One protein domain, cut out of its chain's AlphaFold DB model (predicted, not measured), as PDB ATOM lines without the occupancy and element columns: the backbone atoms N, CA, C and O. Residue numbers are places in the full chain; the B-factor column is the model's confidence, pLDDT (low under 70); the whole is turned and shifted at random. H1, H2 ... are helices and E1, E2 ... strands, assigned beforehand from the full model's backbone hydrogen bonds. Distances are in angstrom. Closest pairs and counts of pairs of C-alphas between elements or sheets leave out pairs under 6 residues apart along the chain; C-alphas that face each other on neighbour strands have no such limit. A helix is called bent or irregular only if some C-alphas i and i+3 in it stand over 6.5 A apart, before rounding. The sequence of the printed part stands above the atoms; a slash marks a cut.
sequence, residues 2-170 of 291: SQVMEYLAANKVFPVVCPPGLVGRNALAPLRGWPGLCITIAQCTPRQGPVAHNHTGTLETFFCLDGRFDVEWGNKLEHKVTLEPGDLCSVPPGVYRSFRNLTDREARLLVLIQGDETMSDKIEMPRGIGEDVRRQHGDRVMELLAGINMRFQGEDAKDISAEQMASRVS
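AT A GLANCE: This is residues 2 to 170 of the 291 residues of the protein "Cupin domain-containing protein" of Comamonadaceae bacterium (UniProt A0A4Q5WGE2). Two sheets face to face make a sandwich, their strands crossed at 48 degrees: a strongly twisted sheet of five strands, E1 E2 E8 E3 E6, and a smaller one of three, E5 E4 E7. To one side sits a small lobe in which the two short parallel strands E9 and E10 are joined through the helices H3 and H4, with H1 near H3; the short H2 is over E1, and H5 only grazes both sheets of the sandwich. The printed part has 169 residues with five named helices and ten named strands, in the order H1 E1 H2 E2 E3 E4 E5 E6 E7 E8 E9 H3 H4 E10 H5, and its class is mixed, helices and strands. Both sheets of the sandwich are antiparallel throughout. The whole is compact, with a radius of gyration of the C-alphas of 15.2 A, and rounded, spanning 41 by 37 by 32 A.

IN THESE COORDINATES: The largest sheet holds E1, residues 12 to 18 and 17.0 A long, E2, residues 37 to 44 and 22.2 A, E8, residues 107 to 114 and 22.8 A, E3, residues 59 to 66 and 21.9 A, and E6, residues 88 to 91 and 10.1 A. C-alpha 107, where E8 begins, is at (406.638, 210.200, 454.584), and C-alpha 114 is at (384.960, 207.984, 461.196). The second sheet holds E5, residues 79 to 83, E4, residues 69 to 73, and E7, residues 97 to 101. The third holds E9, residues 123 to 126, and E10, residues 150 to 154. H3, residues 127 to 137, is 15.2 A long, and H4, residues 139 to 147, is 12.6 A. H1 is residues 2 to 8 and begins at C-alpha 2, at (398.834, 229.006, 452.438). H2 is residues 25 to 28; it is neither bent nor irregular, but only just, with C-alphas 25 and 28 6.5 A apart. H5 is residues 162 to 166.

HOW THE PARTS SIT: In the largest sheet E1 and E6 are the edge strands. E1 and E2 are antiparallel at 166 degrees, with N 14 and O 41 within hydrogen-bond range at 2.8 A. E2 and E8 have N 111 and O 40 at 2.7 A, E8 and E3 have N 61 and O 112 at 2.8 A, and E3 and E6 have N 62 and O 89 at 2.8 A. In the second sheet E4 and E5 form a hairpin, with N 83 and O 69 at 2.7 A, and E4 and E7 have N 100 and O 70 at 2.8 A. The parts of the two sheets that face each other are 9.5 A centre to centre, and their best planes are 19 degrees apart. H2 is on the largest sheet, over E1, at a height over the sheet of 6.8 A; the C-alphas of Pro 15 and Asn 26 are their closest, 5.1 A apart. H5 grazes the second sheet with residues 162 to 166, and its closest C-alpha pair with E5 is His 79 and Ala 162, 6.9 A. E9, H3 H4 and E10 form a strand-helix-strand unit, two parallel neighbour strands with helices between, and its crossover is right-handed; N 125 and O 151 are 2.8 A apart. H3 and H4 touch at a steep tilt of 56 degrees, opposite ways, with the C-alphas of Arg 134 and Met 142 closest at 6.6 A. H1 and H3 are close but not clearly touching, the C-alphas of Val 4 and Val 133 being closest at 7.5 A. In H1, H3, H4 and H5 every O i to N i+4 pair is within hydrogen-bond range; H2 is too short for such a pair.

THE WHOLE: The two C-alphas farthest apart, those of Arg 140 and Ser 167, are 41.8 A apart. The printed part has no cut. The link E2 to E3, residues 45 to 58, is long, and its residues 54 to 55 pair antiparallel with residues 123 to 124 of E9. The mean pLDDT of the printed part is 94.4, and no printed residue is under 70.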
ATOM      1  N   SER A   2     397.945 230.162 452.708       75.69
ATOM      2  CA  SER A   2     398.834 229.006 452.438       75.69
ATOM      3  C   SER A   2     399.914 228.773 453.515       75.69
ATOM      4  O   SER A   2     399.926 227.697 454.100       75.69
ATOM      5  N   GLN A   3     400.708 229.787 453.879       80.25
ATOM      6  CA  GLN A   3     401.731 229.666 454.935       80.25
ATOM      7  C   GLN A   3     401.154 229.269 456.309       80.25
ATOM      8  O   GLN A   3     401.762 228.518 457.062       80.25
ATOM      9  N   VAL A   4     399.947 229.745 456.627       85.00
ATOM     10  CA  VAL A   4     399.258 229.425 457.888       85.00
ATOM     11  C   VAL A   4     398.802 227.970 457.892       85.00
ATOM     12  O   VAL A   4     398.961 227.276 458.884       85.00
ATOM     13  N   MET A   5     398.289 227.475 456.765       85.81
ATOM     14  CA  MET A   5     397.894 226.073 456.639       85.81
ATOM     15  C   MET A   5     399.087 225.113 456.671       85.81
ATOM     16  O   MET A   5     398.944 224.016 457.198       85.81
ATOM     17  N   GLU A   6     400.251 225.518 456.157       83.31
ATOM     18  CA  GLU A   6     401.498 224.742 456.272       83.31
ATOM     19  C   GLU A   6     401.989 224.619 457.717       83.31
ATOM     20  O   GLU A   6     402.584 223.603 458.080       83.31
ATOM     21  N   TYR A   7     401.730 225.638 458.540       86.75
ATOM     22  CA  TYR A   7     401.973 225.577 459.976       86.75
ATOM     23  C   TYR A   7     400.949 224.680 460.680       86.75
ATOM     24  O   TYR A   7     401.329 223.798 461.440       86.75
ATOM     25  N   LEU A   8     399.654 224.881 460.414       89.88
ATOM     26  CA  LEU A   8     398.572 224.251 461.176       89.88
ATOM     27  C   LEU A   8     398.312 222.779 460.828       89.88
ATOM     28  O   LEU A   8     397.832 222.032 461.678       89.88
ATOM     29  N   ALA A   9     398.575 222.357 459.591       88.50
ATOM     30  CA  ALA A   9     398.200 221.041 459.080       88.50
ATOM     31  C   ALA A   9     399.395 220.302 458.458       88.50
ATOM     32  O   ALA A   9     400.462 220.872 458.250       88.50
ATOM     33  N   ALA A  10     399.213 219.027 458.104       86.56
ATOM     34  CA  ALA A  10     400.197 218.301 457.298       86.56
ATOM     35  C   ALA A  10     400.501 219.034 455.974       86.56
ATOM     36  O   ALA A  10     399.589 219.601 455.357       86.56
ATOM     37  N   ASN A  11     401.767 218.977 455.526       89.56
ATOM     38  CA  ASN A  11     402.245 219.701 454.337       89.56
ATOM     39  C   ASN A  11     401.361 219.470 453.108       89.56
ATOM     40  O   ASN A  11     400.993 220.417 452.415       89.56
ATOM     41  N   LYS A  12     401.027 218.208 452.823       91.81
ATOM     42  CA  LYS A  12     400.106 217.843 451.748       91.81
ATOM     43  C   LYS A  12     399.077 216.870 452.290       91.81
ATOM     44  O   LYS A  12     399.393 215.961 453.050       91.81
ATOM     45  N   VAL A  13     397.837 217.077 451.878       92.44
ATOM     46  CA  VAL A  13     396.709 216.219 452.222       92.44
ATOM     47  C   VAL A  13     396.006 215.915 450.917       92.44
ATOM     48  O   VAL A  13     395.621 216.845 450.207       92.44
ATOM     49  N   PHE A  14     395.881 214.633 450.607       95.38
ATOM     50  CA  PHE A  14     395.237 214.121 449.410       95.38
ATOM     51  C   PHE A  14     393.941 213.430 449.835       95.38
ATOM     52  O   PHE A  14     393.991 212.277 450.272       95.38
ATOM     53  N   PRO A  15     392.786 214.118 449.785       95.94
ATOM     54  CA  PRO A  15     391.501 213.471 449.992       95.94
ATOM     55  C   PRO A  15     391.312 212.373 448.949       95.94
ATOM     56  O   PRO A  15     391.471 212.624 447.755       95.94
ATOM     57  N   VAL A  16     390.987 211.162 449.395       97.19
ATOM     58  CA  VAL A  16     390.862 209.992 448.518       97.19
ATOM     59  C   VAL A  16     389.403 209.574 448.403       97.19
ATOM     60  O   VAL A  16     388.868 209.501 447.299       97.19
ATOM     61  N   VAL A  17     388.747 209.372 449.546       97.56
ATOM     62  CA  VAL A  17     387.338 208.981 449.656       97.56
ATOM     63  C   VAL A  17     386.641 209.927 450.624       97.56
ATOM     64  O   VAL A  17     387.164 210.204 451.704       97.56
ATOM     65  N   CYS A  18     385.444 210.390 450.274       96.44
ATOM     66  CA  CYS A  18     384.563 211.089 451.207       96.44
ATOM     67  C   CYS A  18     383.104 210.650 451.015       96.44
ATOM     68  O   CYS A  18     382.762 210.127 449.948       96.44
ATOM     69  N   PRO A  19     382.218 210.862 451.999       95.25
ATOM     70  CA  PRO A  19     380.803 210.594 451.808       95.25
ATOM     71  C   PRO A  19     380.165 211.666 450.906       95.25
ATOM     72  O   PRO A  19     380.732 212.752 450.711       95.25
ATOM     73  N   PRO A  20     378.972 211.399 450.350       92.12
ATOM     74  CA  PRO A  20     378.195 212.402 449.637       92.12
ATOM     75  C   PRO A  20     377.853 213.584 450.552       92.12
ATOM     76  O   PRO A  20     377.550 213.399 451.725       92.12
ATOM     77  N   GLY A  21     377.885 214.803 450.011       89.12
ATOM     78  CA  GLY A  21     377.455 216.004 450.738       89.12
ATOM     79  C   GLY A  21     378.429 216.538 451.793       89.12
ATOM     80  O   GLY A  21     378.112 217.545 452.422       89.12
ATOM     81  N   LEU A  22     379.611 215.929 451.970       91.19
ATOM     82  CA  LEU A  22     380.628 216.459 452.879       91.19
ATOM     83  C   LEU A  22     381.011 217.898 452.506       91.19
ATOM     84  O   LEU A  22     381.211 218.217 451.334       91.19
ATOM     85  N   VAL A  23     381.192 218.742 453.521       86.19
ATOM     86  CA  VAL A  23     381.739 220.097 453.391       86.19
ATOM     87  C   VAL A  23     383.135 220.146 454.013       86.19
ATOM     88  O   VAL A  23     383.415 219.477 455.003       86.19
ATOM     89  N   GLY A  24     384.023 220.960 453.441       82.81
ATOM     90  CA  GLY A  24     385.379 221.170 453.949       82.81
ATOM     91  C   GLY A  24     386.451 220.511 453.085       82.81
ATOM     92  O   GLY A  24     386.208 220.123 451.944       82.81
ATOM     93  N   ARG A  25     387.673 220.407 453.619       81.19
ATOM     94  CA  ARG A  25     388.871 220.029 452.844       81.19
ATOM     95  C   ARG A  25     388.745 218.666 452.156       81.19
ATOM     96  O   ARG A  25     389.169 218.526 451.012       81.19
ATOM     97  N   ASN A  26     388.136 217.689 452.826       90.12
ATOM     98  CA  ASN A  26     388.005 216.329 452.300       90.12
ATOM     99  C   ASN A  26     386.888 216.179 451.252       90.12
ATOM    100  O   ASN A  26     386.850 215.166 450.562       90.12
ATOM    101  N   ALA A  27     386.026 217.188 451.063       90.75
ATOM    102  CA  ALA A  27     384.948 217.158 450.066       90.75
ATOM    103  C   ALA A  27     385.462 217.054 448.614       90.75
ATOM    104  O   ALA A  27     384.742 216.623 447.710       90.75
ATOM    105  N   LEU A  28     386.726 217.435 448.398       90.38
ATOM    106  CA  LEU A  28     387.413 217.377 447.107       90.38
ATOM    107  C   LEU A  28     387.930 215.978 446.745       90.38
ATOM    108  O   LEU A  28     388.571 215.833 445.706       90.38
ATOM    109  N   ALA A  29     387.680 214.961 447.574       95.88
ATOM    110  CA  ALA A  29     388.034 213.584 447.246       95.88
ATOM    111  C   ALA A  29     387.471 213.192 445.866       95.88
ATOM    112  O   ALA A  29     386.333 213.553 445.558       95.88
ATOM    113  N   PRO A  30     388.215 212.462 445.023       95.94
ATOM    114  CA  PRO A  30     387.707 212.020 443.727       95.94
ATOM    115  C   PRO A  30     386.706 210.866 443.855       95.94
ATOM    116  O   PRO A  30     385.852 210.697 442.986       95.94
ATOM    117  N   LEU A  31     386.786 210.078 444.933       96.94
ATOM    118  CA  LEU A  31     385.927 208.920 445.154       96.94
ATOM    119  C   LEU A  31     384.860 209.223 446.209       96.94
ATOM    120  O   LEU A  31     385.057 210.016 447.138       96.94
ATOM    121  N   ARG A  32     383.703 208.581 446.051       95.88
ATOM    122  CA  ARG A  32     382.575 208.681 446.978       95.88
ATOM    123  C   ARG A  32     382.365 207.341 447.672       95.88
ATOM    124  O   ARG A  32     382.217 206.322 447.004       95.88
ATOM    125  N   GLY A  33     382.390 207.362 449.001       94.75
ATOM    126  CA  GLY A  33     382.011 206.232 449.848       94.75
ATOM    127  C   GLY A  33     380.579 206.364 450.346       94.75
ATOM    128  O   GLY A  33     379.805 207.183 449.849       94.75
ATOM    129  N   TRP A  34     380.222 205.566 451.343       96.81
ATOM    130  CA  TRP A  34     378.993 205.777 452.108       96.81
ATOM    131  C   TRP A  34     379.207 206.797 453.238       96.81
ATOM    132  O   TRP A  34     380.360 207.169 453.493       96.81
ATOM    133  N   PRO A  35     378.133 207.288 453.889       96.06
ATOM    134  CA  PRO A  35     378.238 208.131 455.079       96.06
ATOM    135  C   PRO A  35     379.179 207.568 456.155       96.06
ATOM    136  O   PRO A  35     379.444 206.368 456.204       96.06
ATOM    137  N   GLY A  36     379.698 208.451 457.010       95.19
ATOM    138  CA  GLY A  36     380.475 208.066 458.192       95.19
ATOM    139  C   GLY A  36     381.964 207.768 457.987       95.19
ATOM    140  O   GLY A  36     382.627 207.448 458.968       95.19
ATOM    141  N   LEU A  37     382.518 207.882 456.770       96.94
ATOM    142  CA  LEU A  37     383.947 207.631 456.521       96.94
ATOM    143  C   LEU A  37     384.579 208.622 455.538       96.94
ATOM    144  O   LEU A  37     384.109 208.791 454.413       96.94
ATOM    145  N   CYS A  38     385.718 209.193 455.924       96.94
ATOM    146  CA  CYS A  38     386.678 209.794 454.997       96.94
ATOM    147  C   CYS A  38     387.993 209.011 455.006       96.94
ATOM    148  O   CYS A  38     388.466 208.597 456.063       96.94
ATOM    149  N   ILE A  39     388.616 208.878 453.834       97.94
ATOM    150  CA  ILE A  39     389.959 208.314 453.673       97.94
ATOM    151  C   ILE A  39     390.832 209.361 452.998       97.94
ATOM    152  O   ILE A  39     390.467 209.917 451.959       97.94
ATOM    153  N   THR A  40     391.981 209.647 453.594       97.06
ATOM    154  CA  THR A  40     392.875 210.719 453.158       97.06
ATOM    155  C   THR A  40     394.324 210.291 453.313       97.06
ATOM    156  O   THR A  40     394.657 209.603 454.269       97.06
ATOM    157  N   ILE A  41     395.212 210.715 452.416       97.75
ATOM    158  CA  ILE A  41     396.656 210.536 452.604       97.75
ATOM    159  C   ILE A  41     397.248 211.853 453.097       97.75
ATOM    160  O   ILE A  41     397.169 212.870 452.406       97.75
ATOM    161  N   ALA A  42     397.852 211.841 454.282       97.31
ATOM    162  CA  ALA A  42     398.655 212.943 454.792       97.31
ATOM    163  C   ALA A  42     400.126 212.681 454.461       97.31
ATOM    164  O   ALA A  42     400.662 211.633 454.807       97.31
ATOM    165  N   GLN A  43     400.782 213.629 453.795       97.25
ATOM    166  CA  GLN A  43     402.207 213.582 453.490       97.25
ATOM    167  C   GLN A  43     402.926 214.718 454.217       97.25
ATOM    168  O   GLN A  43     402.561 215.891 454.085       97.25
ATOM    169  N   CYS A  44     403.986 214.358 454.935       97.38
ATOM    170  CA  CYS A  44     404.794 215.266 455.738       97.38
ATOM    171  C   CYS A  44     406.246 215.238 455.277       97.38
ATOM    172  O   CYS A  44     406.838 214.177 455.073       97.38
ATOM    173  N   THR A  45     406.840 216.416 455.167       96.94
ATOM    174  CA  THR A  45     408.288 216.595 455.029       96.94
ATOM    175  C   THR A  45     408.995 216.266 456.355       96.94
ATOM    176  O   THR A  45     408.325 216.124 457.387       96.94
ATOM    177  N   PRO A  46     410.330 216.107 456.363       97.50
ATOM    178  CA  PRO A  46     411.083 215.787 457.573       97.50
ATOM    179  C   PRO A  46     410.754 216.707 458.748       97.50
ATOM    180  O   PRO A  46     410.775 217.930 458.611       97.50
ATOM    181  N   ARG A  47     410.501 216.113 459.920       95.00
ATOM    182  CA  ARG A  47     410.146 216.793 461.181       95.00
ATOM    183  C   ARG A  47     408.812 217.544 461.173       95.00
ATOM    184  O   ARG A  47     408.506 218.190 462.177       95.00
ATOM    185  N   GLN A  48     408.025 217.469 460.101       94.88
ATOM    186  CA  GLN A  48     406.745 218.167 459.995       94.88
ATOM    187  C   GLN A  48     405.575 217.326 460.514       94.88
ATOM    188  O   GLN A  48     405.634 216.094 460.539       94.88
ATOM    189  N   GLY A  49     404.532 218.037 460.931       94.44
ATOM    190  CA  GLY A  49     403.289 217.543 461.495       94.44
ATOM    191  C   GLY A  49     402.265 218.669 461.639       94.44
ATOM    192  O   GLY A  49     402.680 219.832 461.648       94.44
ATOM    193  N   PRO A  50     400.957 218.378 461.767       95.81
ATOM    194  CA  PRO A  50     399.989 219.384 462.192       95.81
ATOM    195  C   PRO A  50     400.317 219.878 463.606       95.81
ATOM    196  O   PRO A  50     400.939 219.171 464.400       95.81
ATOM    197  N   VAL A  51     399.856 221.071 463.964       96.00
ATOM    198  CA  VAL A  51     399.922 221.512 465.366       96.00
ATOM    199  C   VAL A  51     398.986 220.687 466.258       96.00
ATOM    200  O   VAL A  51     398.175 219.911 465.754       96.00
ATOM    201  N   ALA A  52     399.068 220.862 467.580       96.94
ATOM    202  CA  ALA A  52     398.118 220.255 468.511       96.94
ATOM    203  C   ALA A  52     396.672 220.614 468.126       96.94
ATOM    204  O   ALA A  52     396.322 221.791 468.012       96.94
ATOM    205  N   HIS A  53     395.842 219.597 467.927       96.50
ATOM    206  CA  HIS A  53     394.429 219.746 467.593       96.50
ATOM    207  C   HIS A  53     393.642 218.540 468.102       96.50
ATOM    208  O   HIS A  53     394.210 217.485 468.356       96.50
ATOM    209  N   ASN A  54     392.339 218.690 468.286       95.31
ATOM    210  CA  ASN A  54     391.431 217.575 468.491       95.31
ATOM    211  C   ASN A  54     390.270 217.690 467.511       95.31
ATOM    212  O   ASN A  54     389.924 218.778 467.049       95.31
ATOM    213  N   HIS A  55     389.673 216.548 467.207       94.56
ATOM    214  CA  HIS A  55     388.401 216.500 466.515       94.56
ATOM    215  C   HIS A  55     387.335 216.138 467.537       94.56
ATOM    216  O   HIS A  55     387.484 215.150 468.259       94.56
ATOM    217  N   THR A  56     386.275 216.936 467.635       91.94
ATOM    218  CA  THR A  56     385.211 216.683 468.620       91.94
ATOM    219  C   THR A  56     384.119 215.770 468.078       91.94
ATOM    220  O   THR A  56     383.371 215.202 468.863       91.94
ATOM    221  N   GLY A  57     383.988 215.673 466.750       92.69
ATOM    222  CA  GLY A  57     382.931 214.912 466.085       92.69
ATOM    223  C   GLY A  57     383.387 213.578 465.499       92.69
ATOM    224  O   GLY A  57     382.547 212.805 465.043       92.69
ATOM    225  N   THR A  58     384.696 213.314 465.459       96.06
ATOM    226  CA  THR A  58     385.241 212.183 464.700       96.06
ATOM    227  C   THR A  58     386.307 211.392 465.446       96.06
ATOM    228  O   THR A  58     387.113 211.925 466.218       96.06
ATOM    229  N   LEU A  59     386.303 210.086 465.186       97.31
ATOM    230  CA  LEU A  59     387.375 209.164 465.523       97.31
ATOM    231  C   LEU A  59     388.393 209.198 464.385       97.31
ATOM    232  O   LEU A  59     388.046 208.931 463.234       97.31
ATOM    233  N   GLU A  60     389.645 209.513 464.701       97.62
ATOM    234  CA  GLU A  60     390.696 209.641 463.697       97.62
ATOM    235  C   GLU A  60     391.743 208.551 463.880       97.62
ATOM    236  O   GLU A  60     392.289 208.356 464.966       97.62
ATOM    237  N   THR A  61     392.023 207.836 462.800       98.69
ATOM    238  CA  THR A  61     392.924 206.694 462.803       98.69
ATOM    239  C   THR A  61     394.046 206.905 461.798       98.69
ATOM    240  O   THR A  61     393.801 207.181 460.624       98.69
ATOM    241  N   PHE A  62     395.284 206.733 462.255       98.75
ATOM    242  CA  PHE A  62     396.504 206.887 461.474       98.75
ATOM    243  C   PHE A  62     397.107 205.521 461.175       98.75
ATOM    244  O   PHE A  62     397.536 204.824 462.091       98.75
ATOM    245  N   PHE A  63     397.176 205.149 459.902       98.75
ATOM    246  CA  PHE A  63     397.897 203.974 459.424       98.75
ATOM    247  C   PHE A  63     399.189 204.422 458.731       98.75
ATOM    248  O   PHE A  63     399.154 205.218 457.790       98.75
ATOM    249  N   CYS A  64     400.344 203.936 459.184       98.69
ATOM    250  CA  CYS A  64     401.637 204.346 458.640       98.69
ATOM    251  C   CYS A  64     401.907 203.658 457.294       98.69
ATOM    252  O   CYS A  64     402.090 202.441 457.234       98.69
ATOM    253  N   LEU A  65     401.914 204.428 456.201       98.31
ATOM    254  CA  LEU A  65     402.119 203.898 454.848       98.31
ATOM    255  C   LEU A  65     403.602 203.718 454.521       98.31
ATOM    256  O   LEU A  65     403.986 202.737 453.886       98.31
ATOM    257  N   ASP A  66     404.420 204.700 454.889       97.69
ATOM    258  CA  ASP A  66     405.867 204.695 454.728       97.69
ATOM    259  C   ASP A  66     406.530 205.641 455.743       97.69
ATOM    260  O   ASP A  66     405.878 206.428 456.428       97.69
ATOM    261  N   GLY A  67     407.856 205.539 455.855       97.00
ATOM    262  CA  GLY A  67     408.621 206.320 456.821       97.00
ATOM    263  C   GLY A  67     408.329 205.904 458.262       97.00
ATOM    264  O   GLY A  67     408.209 204.715 458.537       97.00
ATOM    265  N   ARG A  68     408.320 206.874 459.181       98.31
ATOM    266  CA  ARG A  68     408.144 206.679 460.628       98.31
ATOM    267  C   ARG A  68     407.505 207.927 461.218       98.31
ATOM    268  O   ARG A  68     407.955 209.032 460.907       98.31
ATOM    269  N   PHE A  69     406.509 207.756 462.076       98.81
ATOM    270  CA  PHE A  69     405.785 208.876 462.676       98.81
ATOM    271  C   PHE A  69     405.675 208.723 464.185       98.81
ATOM    272  O   PHE A  69     405.271 207.665 464.650       98.81
ATOM    273  N   ASP A  70     405.969 209.775 464.944       98.62
ATOM    274  CA  ASP A  70     405.449 209.879 466.310       98.62
ATOM    275  C   ASP A  70     404.003 210.367 466.216       98.62
ATOM    276  O   ASP A  70     403.762 211.392 465.592       98.62
ATOM    277  N   VAL A  71     403.050 209.643 466.802       98.69
ATOM    278  CA  VAL A  71     401.717 210.167 467.132       98.69
ATOM    279  C   VAL A  71     401.787 210.648 468.572       98.69
ATOM    280  O   VAL A  71     402.066 209.860 469.476       98.69
ATOM    281  N   GLU A  72     401.582 211.944 468.769       98.56
ATOM    282  CA  GLU A  72     401.702 212.634 470.053       98.56
ATOM    283  C   GLU A  72     400.299 212.966 470.570       98.56
ATOM    284  O   GLU A  72     399.428 213.314 469.772       98.56
ATOM    285  N   TRP A  73     400.057 212.866 471.877       98.38
ATOM    286  CA  TRP A  73     398.768 213.220 472.482       98.38
ATOM    287  C   TRP A  73     398.917 213.736 473.916       98.38
ATOM    288  O   TRP A  73     399.996 213.672 474.508       98.38
ATOM    289  N   GLY A  74     397.810 214.243 474.455       97.06
ATOM    290  CA  GLY A  74     397.738 214.879 475.768       97.06
ATOM    291  C   GLY A  74     397.645 216.396 475.644       97.06
ATOM    292  O   GLY A  74     397.910 216.971 474.583       97.06
ATOM    293  N   ASN A  75     397.235 217.062 476.720       94.94
ATOM    294  CA  ASN A  75     396.988 218.510 476.715       94.94
ATOM    295  C   ASN A  75     398.231 219.351 476.383       94.94
ATOM    296  O   ASN A  75     398.117 220.481 475.906       94.94
ATOM    297  N   LYS A  76     399.422 218.786 476.583       94.50
ATOM    298  CA  LYS A  76     400.722 219.371 476.237       94.50
ATOM    299  C   LYS A  76     401.483 218.531 475.209       94.50
ATOM    300  O   LYS A  76     402.676 218.769 475.023       94.50
ATOM    301  N   LEU A  77     400.817 217.578 474.549       96.75
ATOM    302  CA  LEU A  77     401.444 216.559 473.698       96.75
ATOM    303  C   LEU A  77     402.570 215.798 474.430       96.75
ATOM    304  O   LEU A  77     403.610 215.477 473.858       96.75
ATOM    305  N   GLU A  78     402.390 215.560 475.729       96.38
ATOM    306  CA  GLU A  78     403.387 214.961 476.620       96.38
ATOM    307  C   GLU A  78     403.561 213.451 476.428       96.38
ATOM    308  O   GLU A  78     404.547 212.869 476.892       96.38
ATOM    309  N   HIS A  79     402.618 212.808 475.746       98.12
ATOM    310  CA  HIS A  79     402.662 211.391 475.448       98.12
ATOM    311  C   HIS A  79     402.893 211.142 473.963       98.12
ATOM    312  O   HIS A  79     402.511 211.948 473.115       98.12
ATOM    313  N   LYS A  80     403.506 210.000 473.634       98.00
ATOM    314  CA  LYS A  80     403.745 209.624 472.242       98.00
ATOM    315  C   LYS A  80     403.859 208.128 472.004       98.00
ATOM    316  O   LYS A  80     404.281 207.372 472.879       98.00
ATOM    317  N   VAL A  81     403.547 207.730 470.777       98.50
ATOM    318  CA  VAL A  81     403.790 206.393 470.240       98.50
ATOM    319  C   VAL A  81     404.380 206.509 468.839       98.50
ATOM    320  O   VAL A  81     403.829 207.184 467.976       98.50
ATOM    321  N   THR A  82     405.506 205.841 468.601       98.62
ATOM    322  CA  THR A  82     406.112 205.785 467.266       98.62
ATOM    323  C   THR A  82     405.453 204.684 466.445       98.62
ATOM    324  O   THR A  82     405.342 203.557 466.934       98.62
ATOM    325  N   LEU A  83     405.051 204.984 465.212       98.81
ATOM    326  CA  LEU A  83     404.505 204.057 464.222       98.81
ATOM    327  C   LEU A  83     405.538 203.753 463.135       98.81
ATOM    328  O   LEU A  83     406.134 204.668 462.559       98.81
ATOM    329  N   GLU A  84     405.701 202.468 462.833       98.38
ATOM    330  CA  GLU A  84     406.455 201.956 461.685       98.38
ATOM    331  C   GLU A  84     405.492 201.604 460.532       98.38
ATOM    332  O   GLU A  84     404.288 201.472 460.768       98.38
ATOM    333  N   PRO A  85     405.968 201.419 459.285       97.88
ATOM    334  CA  PRO A  85     405.094 201.083 458.165       97.88
ATOM    335  C   PRO A  85     404.273 199.811 458.416       97.88
ATOM    336  O   PRO A  85     404.818 198.733 458.665       97.88
ATOM    337  N   GLY A  86     402.952 199.934 458.295       97.50
ATOM    338  CA  GLY A  86     401.982 198.885 458.602       97.50
ATOM    339  C   GLY A  86     401.316 199.006 459.974       97.50
ATOM    340  O   GLY A  86     400.286 198.368 460.188       97.50
ATOM    341  N   ASP A  87     401.861 199.813 460.882       98.62
ATOM    342  CA  ASP A  87     401.249 200.060 462.186       98.62
ATOM    343  C   ASP A  87     400.066 201.029 462.075       98.62
ATOM    344  O   ASP A  87     400.011 201.881 461.180       98.62
ATOM    345  N   LEU A  88     399.134 200.924 463.022       98.69
ATOM    346  CA  LEU A  88     397.943 201.768 463.109       98.69
ATOM    347  C   LEU A  88     397.776 202.324 464.524       98.69
ATOM    348  O   LEU A  88     397.972 201.593 465.488       98.69
ATOM    349  N   CYS A  89     397.364 203.586 464.654       98.69
ATOM    350  CA  CYS A  89     396.967 204.216 465.917       98.69
ATOM    351  C   CYS A  89     395.622 204.926 465.758       98.69
ATOM    352  O   CYS A  89     395.481 205.784 464.889       98.69
ATOM    353  N   SER A  90     394.650 204.604 466.610       98.50
ATOM    354  CA  SER A  90     393.322 205.226 466.614       98.50
ATOM    355  C   SER A  90     393.166 206.187 467.792       98.50
ATOM    356  O   SER A  90     393.184 205.760 468.946       98.50
ATOM    357  N   VAL A  91     392.967 207.480 467.534       98.38
ATOM    358  CA  VAL A  91     392.822 208.504 468.580       98.38
ATOM    359  C   VAL A  91     391.352 208.920 468.728       98.38
ATOM    360  O   VAL A  91     390.751 209.390 467.758       98.38
ATOM    361  N   PRO A  92     390.751 208.775 469.926       96.50
ATOM    362  CA  PRO A  92     389.333 209.061 470.135       96.50
ATOM    363  C   PRO A  92     389.001 210.557 469.995       96.50
ATOM    364  O   PRO A  92     389.899 211.404 470.074       96.50
ATOM    365  N   PRO A  93     387.714 210.906 469.811       96.00
ATOM    366  CA  PRO A  93     387.289 212.299 469.794       96.00
ATOM    367  C   PRO A  93     387.649 213.035 471.087       96.00
ATOM    368  O   PRO A  93     387.683 212.448 472.174       96.00
ATOM    369  N   GLY A  94     387.903 214.334 470.958       95.12
ATOM    370  CA  GLY A  94     388.180 215.242 472.070       95.12
ATOM    371  C   GLY A  94     389.572 215.115 472.691       95.12
ATOM    372  O   GLY A  94     389.896 215.921 473.554       95.12
ATOM    373  N   VAL A  95     390.405 214.161 472.260       97.12
ATOM    374  CA  VAL A  95     391.804 214.055 472.703       97.12
ATOM    375  C   VAL A  95     392.697 214.892 471.799       97.12
ATOM    376  O   VAL A  95     392.691 214.701 470.578       97.12
ATOM    377  N   TYR A  96     393.473 215.808 472.390       97.75
ATOM    378  CA  TYR A  96     394.492 216.541 471.642       97.75
ATOM    379  C   TYR A  96     395.559 215.607 471.113       97.75
ATOM    380  O   TYR A  96     396.052 214.736 471.827       97.75
ATOM    381  N   ARG A  97     395.927 215.838 469.859       98.06
ATOM    382  CA  ARG A  97     396.903 215.053 469.130       98.06
ATOM    383  C   ARG A  97     397.701 215.883 468.141       98.06
ATOM    384  O   ARG A  97     397.295 216.963 467.709       98.06
ATOM    385  N   SER A  98     398.835 215.324 467.767       98.06
ATOM    386  CA  SER A  98     399.633 215.688 466.604       98.06
ATOM    387  C   SER A  98     400.277 214.414 466.052       98.06
ATOM    388  O   SER A  98     400.188 213.338 466.647       98.06
ATOM    389  N   PHE A  99     400.926 214.522 464.903       98.19
ATOM    390  CA  PHE A  99     401.846 213.501 464.433       98.19
ATOM    391  C   PHE A  99     403.061 214.151 463.789       98.19
ATOM    392  O   PHE A  99     402.931 215.195 463.166       98.19
ATOM    393  N   ARG A 100     404.236 213.531 463.885       98.12
ATOM    394  CA  ARG A 100     405.493 214.092 463.384       98.12
ATOM    395  C   ARG A 100     406.270 213.075 462.570       98.12
ATOM    396  O   ARG A 100     406.605 212.010 463.077       98.12
ATOM    397  N   ASN A 101     406.624 213.429 461.336       98.44
ATOM    398  CA  ASN A 101     407.526 212.619 460.518       98.44
ATOM    399  C   ASN A 101     408.940 212.620 461.126       98.44
ATOM    400  O   ASN A 101     409.580 213.669 461.230       98.44
ATOM    401  N   LEU A 102     409.438 211.441 461.496       98.38
ATOM    402  CA  LEU A 102     410.753 211.254 462.118       98.38
ATOM    403  C   LEU A 102     411.873 210.963 461.117       98.38
ATOM    404  O   LEU A 102     413.029 210.814 461.508       98.38
ATOM    405  N   THR A 103     411.540 210.828 459.838       98.00
ATOM    406  CA  THR A 103     412.510 210.518 458.788       98.00
ATOM    407  C   THR A 103     413.130 211.780 458.196       98.00
ATOM    408  O   THR A 103     412.661 212.898 458.410       98.00
ATOM    409  N   ASP A 104     414.205 211.593 457.438       97.75
ATOM    410  CA  ASP A 104     414.911 212.620 456.669       97.75
ATOM    411  C   ASP A 104     414.358 212.796 455.241       97.75
ATOM    412  O   ASP A 104     414.893 213.581 454.458       97.75
ATOM    413  N   ARG A 105     413.244 212.126 454.918       97.50
ATOM    414  CA  ARG A 105     412.531 212.218 453.638       97.50
ATOM    415  C   ARG A 105     411.036 212.475 453.826       97.50
ATOM    416  O   ARG A 105     410.529 212.475 454.945       97.50
ATOM    417  N   GLU A 106     410.318 212.717 452.732       97.62
ATOM    418  CA  GLU A 106     408.854 212.744 452.779       97.62
ATOM    419  C   GLU A 106     408.313 211.376 453.217       97.62
ATOM    420  O   GLU A 106     408.799 210.338 452.762       97.62
ATOM    421  N   ALA A 107     407.307 211.394 454.089       98.12
ATOM    422  CA  ALA A 107     406.638 210.200 454.584       98.12
ATOM    423  C   ALA A 107     405.120 210.402 454.640       98.12
ATOM    424  O   ALA A 107     404.642 211.546 454.605       98.12
ATOM    425  N   ARG A 108     404.359 209.306 454.710       98.31
ATOM    426  CA  ARG A 108     402.904 209.305 454.530       98.31
ATOM    427  C   ARG A 108     402.158 208.501 455.591       98.31
ATOM    428  O   ARG A 108     402.527 207.375 455.926       98.31
ATOM    429  N   LEU A 109     401.032 209.055 456.025       98.69
ATOM    430  CA  LEU A 109     399.990 208.372 456.787       98.69
ATOM    431  C   LEU A 109     398.737 208.236 455.919       98.69
ATOM    432  O   LEU A 109     398.339 209.190 455.246       98.69
ATOM    433  N   LEU A 110     398.085 207.079 455.971       98.62
ATOM    434  CA  LEU A 110     396.691 206.938 455.574       98.62
ATOM    435  C   LEU A 110     395.832 207.281 456.791       98.62
ATOM    436  O   LEU A 110     395.928 206.633 457.831       98.62
ATOM    437  N   VAL A 111     395.015 208.314 456.656       98.38
ATOM    438  CA  VAL A 111     394.125 208.818 457.695       98.38
ATOM    439  C   VAL A 111     392.709 208.350 457.387       98.38
ATOM    440  O   VAL A 111     392.147 208.676 456.337       98.38
ATOM    441  N   LEU A 112     392.151 207.569 458.305       98.38
ATOM    442  CA  LEU A 112     390.783 207.065 458.283       98.38
ATOM    443  C   LEU A 112     389.995 207.842 459.340       98.38
ATOM    444  O   LEU A 112     390.311 207.758 460.524       98.38
ATOM    445  N   ILE A 113     389.000 208.616 458.915       97.44
ATOM    446  CA  ILE A 113     388.202 209.469 459.805       97.44
ATOM    447  C   ILE A 113     386.779 208.928 459.822       97.44
ATOM    448  O   ILE A 113     386.110 208.955 458.786       97.44
ATOM    449  N   GLN A 114     386.328 208.452 460.981       97.44
ATOM    450  CA  GLN A 114     384.960 207.984 461.196       97.44
ATOM    451  C   GLN A 114     384.129 209.033 461.932       97.44
ATOM    452  O   GLN A 114     384.632 209.708 462.826       97.44
ATOM    453  N   GLY A 115     382.848 209.138 461.594       96.06
ATOM    454  CA  GLY A 115     381.908 210.085 462.196       96.06
ATOM    455  C   GLY A 115     380.460 209.655 462.016       96.06
ATOM    456  O   GLY A 115     380.185 208.559 461.524       96.06
ATOM    457  N   ASP A 116     379.538 210.515 462.456       95.25
ATOM    458  CA  ASP A 116     378.107 210.322 462.203       95.25
ATOM    459  C   ASP A 116     377.784 210.458 460.703       95.25
ATOM    460  O   ASP A 116     378.640 210.783 459.875       95.25
ATOM    461  N   GLU A 117     376.523 210.235 460.340       93.69
ATOM    462  CA  GLU A 117     376.042 210.361 458.959       93.69
ATOM    463  C   GLU A 117     376.418 211.703 458.303       93.69
ATOM    464  O   GLU A 117     376.718 211.756 457.110       93.69
ATOM    465  N   THR A 118     376.452 212.788 459.084       90.25
ATOM    466  CA  THR A 118     376.748 214.131 458.573       90.25
ATOM    467  C   THR A 118     378.238 214.395 458.406       90.25
ATOM    468  O   THR A 118     378.603 215.339 457.704       90.25
ATOM    469  N   MET A 119     379.097 213.602 459.062       91.31
ATOM    470  CA  MET A 119     380.542 213.840 459.160       91.31
ATOM    471  C   MET A 119     380.876 215.294 459.539       91.31
ATOM    472  O   MET A 119     381.897 215.848 459.124       91.31
ATOM    473  N   SER A 120     379.989 215.941 460.304       85.94
ATOM    474  CA  SER A 120     380.154 217.331 460.710       85.94
ATOM    475  C   SER A 120     381.151 217.396 461.849       85.94
ATOM    476  O   SER A 120     380.806 217.180 463.011       85.94
ATOM    477  N   ASP A 121     382.378 217.756 461.510       88.62
ATOM    478  CA  ASP A 121     383.459 217.815 462.471       88.62
ATOM    479  C   ASP A 121     383.926 219.239 462.764       88.62
ATOM    480  O   ASP A 121     383.889 220.136 461.912       88.62
ATOM    481  N   LYS A 122     384.389 219.424 463.996       88.62
ATOM    482  CA  LYS A 122     385.009 220.650 464.475       88.62
ATOM    483  C   LYS A 122     386.427 220.311 464.905       88.62
ATOM    484  O   LYS A 122     386.626 219.504 465.812       88.62
ATOM    485  N   ILE A 123     387.384 220.982 464.271       92.12
ATOM    486  CA  ILE A 123     388.795 220.887 464.629       92.12
ATOM    487  C   ILE A 123     389.062 221.975 465.662       92.12
ATOM    488  O   ILE A 123     389.034 223.164 465.338       92.12
ATOM    489  N   GLU A 124     389.288 221.572 466.905       94.50
ATOM    490  CA  GLU A 124     389.605 222.472 468.007       94.50
ATOM    491  C   GLU A 124     391.110 222.464 468.273       94.50
ATOM    492  O   GLU A 124     391.739 221.411 468.342       94.50
ATOM    493  N   MET A 125     391.693 223.644 468.434       95.69
ATOM    494  CA  MET A 125     393.105 223.843 468.746       95.69
ATOM    495  C   MET A 125     393.246 224.618 470.061       95.69
ATOM    496  O   MET A 125     392.369 225.434 470.381       95.69
ATOM    497  N   PRO A 126     394.357 224.435 470.798       95.25
ATOM    498  CA  PRO A 126     394.644 225.235 471.980       95.25
ATOM    499  C   PRO A 126     394.640 226.742 471.688       95.25
ATOM    500  O   PRO A 126     395.172 227.192 470.667       95.25
ATOM    501  N   ARG A 127     394.099 227.543 472.618       94.31
ATOM    502  CA  ARG A 127     393.995 229.013 472.483       94.31
ATOM    503  C   ARG A 127     395.307 229.701 472.119       94.31
ATOM    504  O   ARG A 127     395.308 230.554 471.231       94.31
ATOM    505  N   GLY A 128     396.415 229.292 472.740       93.62
ATOM    506  CA  GLY A 128     397.736 229.884 472.497       93.62
ATOM    507  C   GLY A 128     398.165 229.823 471.026       93.62
ATOM    508  O   GLY A 128     398.737 230.776 470.505       93.62
ATOM    509  N   ILE A 129     397.781 228.764 470.299       94.38
ATOM    510  CA  ILE A 129     398.045 228.661 468.856       94.38
ATOM    511  C   ILE A 129     397.291 229.753 468.093       94.38
ATOM    512  O   ILE A 129     397.842 230.388 467.196       94.38
ATOM    513  N   GLY A 130     396.028 229.997 468.447       93.94
ATOM    514  CA  GLY A 130     395.223 231.042 467.818       93.94
ATOM    515  C   GLY A 130     395.727 232.447 468.132       93.94
ATOM    516  O   GLY A 130     395.665 233.324 467.272       93.94
ATOM    517  N   GLU A 131     396.240 232.673 469.340       94.56
ATOM    518  CA  GLU A 131     396.902 233.925 469.723       94.56
ATOM    519  C   GLU A 131     398.158 234.174 468.885       94.56
ATOM    520  O   GLU A 131     398.345 235.281 468.376       94.56
ATOM    521  N   ASP A 132     398.970 233.139 468.668       93.75
ATOM    522  CA  ASP A 132     400.158 233.208 467.817       93.75
ATOM    523  C   ASP A 132     399.806 233.488 466.353       93.75
ATOM    524  O   ASP A 132     400.369 234.406 465.752       93.75
ATOM    525  N   VAL A 133     398.840 232.756 465.787       94.38
ATOM    526  CA  VAL A 133     398.377 232.971 464.405       94.38
ATOM    527  C   VAL A 133     397.807 234.378 464.241       94.38
ATOM    528  O   VAL A 133     398.159 235.071 463.286       94.38
ATOM    529  N   ARG A 134     396.973 234.841 465.181       94.25
ATOM    530  CA  ARG A 134     396.419 236.201 465.155       94.25
ATOM    531  C   ARG A 134     397.521 237.253 465.227       94.25
ATOM    532  O   ARG A 134     397.496 238.195 464.441       94.25
ATOM    533  N   ARG A 135     398.497 237.089 466.124       95.06
ATOM    534  CA  ARG A 135     399.627 238.017 466.268       95.06
ATOM    535  C   ARG A 135     400.454 238.112 464.983       95.06
ATOM    536  O   ARG A 135     400.917 239.196 464.648       95.06
ATOM    537  N   GLN A 136     400.635 237.000 464.271       93.94
ATOM    538  CA  GLN A 136     401.459 236.940 463.058       93.94
ATOM    539  C   GLN A 136     400.706 237.319 461.772       93.94
ATOM    540  O   GLN A 136     401.323 237.815 460.832       93.94
ATOM    541  N   HIS A 137     399.390 237.083 461.706       94.00
ATOM    542  CA  HIS A 137     398.632 237.145 460.449       94.00
ATOM    543  C   HIS A 137     397.323 237.955 460.502       94.00
ATOM    544  O   HIS A 137     396.707 238.173 459.457       94.00
ATOM    545  N   GLY A 138     396.907 238.429 461.680       93.25
ATOM    546  CA  GLY A 138     395.733 239.285 461.881       93.25
ATOM    547  C   GLY A 138     394.377 238.564 461.871       93.25
ATOM    548  O   GLY A 138     394.253 237.397 461.494       93.25
ATOM    549  N   ASP A 139     393.323 239.284 462.269       94.00
ATOM    550  CA  ASP A 139     391.979 238.719 462.482       94.00
ATOM    551  C   ASP A 139     391.307 238.200 461.208       94.00
ATOM    552  O   ASP A 139     390.566 237.217 461.253       94.00
ATOM    553  N   ARG A 140     391.625 238.776 460.044       93.19
ATOM    554  CA  ARG A 140     391.071 238.305 458.769       93.19
ATOM    555  C   ARG A 140     391.422 236.843 458.487       93.19
ATOM    556  O   ARG A 140     390.621 236.113 457.907       93.19
ATOM    557  N   VAL A 141     392.615 236.398 458.883       92.56
ATOM    558  CA  VAL A 141     392.997 234.985 458.756       92.56
ATOM    559  C   VAL A 141     392.186 234.117 459.712       92.56
ATOM    560  O   VAL A 141     391.739 233.047 459.308       92.56
ATOM    561  N   MET A 142     391.927 234.592 460.931       92.88
ATOM    562  CA  MET A 142     391.115 233.871 461.915       92.88
ATOM    563  C   MET A 142     389.677 233.652 461.425       92.88
ATOM    564  O   MET A 142     389.151 232.553 461.569       92.88
ATOM    565  N   GLU A 143     389.060 234.651 460.784       91.62
ATOM    566  CA  GLU A 143     387.726 234.523 460.172       91.62
ATOM    567  C   GLU A 143     387.687 233.447 459.081       91.62
ATOM    568  O   GLU A 143     386.767 232.630 459.022       91.62
ATOM    569  N   LEU A 144     388.705 233.424 458.218       91.00
ATOM    570  CA  LEU A 144     388.794 232.444 457.141       91.00
ATOM    571  C   LEU A 144     389.018 231.019 457.679       91.00
ATOM    572  O   LEU A 144     388.417 230.079 457.164       91.00
ATOM    573  N   LEU A 145     389.837 230.857 458.725       91.19
ATOM    574  CA  LEU A 145     390.021 229.576 459.421       91.19
ATOM    575  C   LEU A 145     388.718 229.120 460.095       91.19
ATOM    576  O   LEU A 145     388.355 227.944 460.027       91.19
ATOM    577  N   ALA A 146     387.959 230.056 460.669       88.56
ATOM    578  CA  ALA A 146     386.655 229.752 461.235       88.56
ATOM    579  C   ALA A 146     385.659 229.254 460.169       88.56
ATOM    580  O   ALA A 146     384.906 228.311 460.426       88.56
ATOM    581  N   GLY A 147     385.705 229.819 458.959       85.25
ATOM    582  CA  GLY A 147     384.882 229.396 457.821       85.25
ATOM    583  C   GLY A 147     385.109 227.949 457.362       85.25
ATOM    584  O   GLY A 147     384.229 227.376 456.728       85.25
ATOM    585  N   ILE A 148     386.244 227.335 457.713       84.94
ATOM    586  CA  ILE A 148     386.558 225.921 457.429       84.94
ATOM    587  C   ILE A 148     386.526 225.037 458.687       84.94
ATOM    588  O   ILE A 148     387.172 223.995 458.732       84.94
ATOM    589  N   ASN A 149     385.775 225.453 459.712       87.62
ATOM    590  CA  ASN A 149     385.583 224.726 460.977       87.62
ATOM    591  C   ASN A 149     386.841 224.491 461.827       87.62
ATOM    592  O   ASN A 149     386.824 223.657 462.731       87.62
ATOM    593  N   MET A 150     387.892 225.289 461.623       90.94
ATOM    594  CA  MET A 150     389.014 225.353 462.558       90.94
ATOM    595  C   MET A 150     388.694 226.358 463.664       90.94
ATOM    596  O   MET A 150     388.219 227.471 463.407       90.94
ATOM    597  N   ARG A 151     388.887 225.953 464.915       93.25
ATOM    598  CA  ARG A 151     388.632 226.756 466.113       93.25
ATOM    599  C   ARG A 151     389.876 226.760 466.995       93.25
ATOM    600  O   ARG A 151     390.649 225.813 466.988       93.25
ATOM    601  N   PHE A 152     390.062 227.857 467.722       94.06
ATOM    602  CA  PHE A 152     391.201 228.091 468.618       94.06
ATOM    603  C   PHE A 152     390.699 228.526 469.996       94.06
ATOM    604  O   PHE A 152     391.168 229.506 470.569       94.06
ATOM    605  N   GLN A 153     389.626 227.895 470.455       88.62
ATOM    606  CA  GLN A 153     388.952 228.182 471.717       88.62
ATOM    607  C   GLN A 153     389.304 227.149 472.787       88.62
ATOM    608  O   GLN A 153     388.948 227.353 473.950       88.62
ATOM    609  N   GLY A 154     390.006 226.086 472.393       84.12
ATOM    610  CA  GLY A 154     390.361 224.955 473.219       84.12
ATOM    611  C   GLY A 154     391.184 225.333 474.448       84.12
ATOM    612  O   GLY A 154     392.243 225.958 474.349       84.12
ATOM    613  N   GLU A 155     390.662 224.946 475.605       87.06
ATOM    614  CA  GLU A 155     391.392 224.843 476.871       87.06
ATOM    615  C   GLU A 155     391.885 223.396 477.011       87.06
ATOM    616  O   GLU A 155     392.118 222.745 475.986       87.06
ATOM    617  N   ASP A 156     392.014 222.887 478.235       86.12
ATOM    618  CA  ASP A 156     392.256 221.466 478.463       86.12
ATOM    619  C   ASP A 156     391.075 220.635 477.930       86.12
ATOM    620  O   ASP A 156     389.901 220.993 478.065       86.12
ATOM    621  N   ALA A 157     391.400 219.523 477.289       84.94
ATOM    622  CA  ALA A 157     390.472 218.598 476.670       84.94
ATOM    623  C   ALA A 157     390.556 217.216 477.333       84.94
ATOM    624  O   ALA A 157     391.307 216.993 478.289       84.94
ATOM    625  N   LYS A 158     389.758 216.273 476.818       89.38
ATOM    626  CA  LYS A 158     389.804 214.876 477.252       89.38
ATOM    627  C   LYS A 158     391.233 214.360 477.099       89.38
ATOM    628  O   LYS A 158     391.841 214.519 476.045       89.38
ATOM    629  N   ASP A 159     391.731 213.703 478.135       92.69
ATOM    630  CA  ASP A 159     393.033 213.047 478.114       92.69
ATOM    631  C   ASP A 159     392.865 211.539 478.296       92.69
ATOM    632  O   ASP A 159     391.872 211.083 478.875       92.69
ATOM    633  N   ILE A 160     393.817 210.767 477.782       95.44
ATOM    634  CA  ILE A 160     393.868 209.316 477.962       95.44
ATOM    635  C   ILE A 160     395.293 208.874 478.286       95.44
ATOM    636  O   ILE A 160     396.272 209.391 477.748       95.44
ATOM    637  N   SER A 161     395.413 207.880 479.165       96.94
ATOM    638  CA  SER A 161     396.712 207.365 479.589       96.94
ATOM    639  C   SER A 161     397.448 206.655 478.445       96.94
ATOM    640  O   SER A 161     396.849 206.204 477.467       96.94
ATOM    641  N   ALA A 162     398.760 206.474 478.597       97.00
ATOM    642  CA  ALA A 162     399.551 205.660 477.673       97.00
ATOM    643  C   ALA A 162     399.079 204.209 477.566       97.00
ATOM    644  O   ALA A 162     399.147 203.633 476.485       97.00
ATOM    645  N   GLU A 163     398.542 203.640 478.641       96.88
ATOM    646  CA  GLU A 163     397.946 202.303 478.614       96.88
ATOM    647  C   GLU A 163     396.644 202.284 477.802       96.88
ATOM    648  O   GLU A 163     396.455 201.416 476.950       96.88
ATOM    649  N   GLN A 164     395.779 203.287 477.994       97.25
ATOM    650  CA  GLN A 164     394.553 203.438 477.209       97.25
ATOM    651  C   GLN A 164     394.843 203.701 475.731       97.25
ATOM    652  O   GLN A 164     394.088 203.241 474.884       97.25
ATOM    653  N   MET A 165     395.913 204.428 475.401       97.88
ATOM    654  CA  MET A 165     396.330 204.610 474.012       97.88
ATOM    655  C   MET A 165     396.944 203.332 473.432       97.88
ATOM    656  O   MET A 165     396.699 203.011 472.274       97.88
ATOM    657  N   ALA A 166     397.710 202.570 474.219       97.31
ATOM    658  CA  ALA A 166     398.344 201.338 473.754       97.31
ATOM    659  C   ALA A 166     397.325 200.294 473.262       97.31
ATOM    660  O   ALA A 166     397.595 199.620 472.272       97.31
ATOM    661  N   SER A 167     396.132 200.213 473.868       96.56
ATOM    662  CA  SER A 167     395.040 199.348 473.383       96.56
ATOM    663  C   SER A 167     394.398 199.823 472.071       96.56
ATOM    664  O   SER A 167     393.572 199.126 471.487       96.56
ATOM    665  N   ARG A 168     394.782 201.007 471.585       97.69
ATOM    666  CA  ARG A 168     394.330 201.600 470.320       97.69
ATOM    667  C   ARG A 168     395.418 201.597 469.249       97.69
ATOM    668  O   ARG A 168     395.264 202.250 468.214       97.69
ATOM    669  N   VAL A 169     396.508 200.872 469.499       98.50
ATOM    670  CA  VAL A 169     397.638 200.718 468.587       98.50
ATOM    671  C   VAL A 169     397.733 199.270 468.126       98.50
ATOM    672  O   VAL A 169     397.828 198.348 468.929       98.50
ATOM    673  N   SER A 170     397.767 199.077 466.812       98.12
ATOM    674  CA  SER A 170     398.066 197.795 466.182       98.12
ATOM    675  C   SER A 170     399.482 197.817 465.622       98.12
ATOM    676  O   SER A 170     399.895 198.790 464.983       98.12
TER     677      SER A 170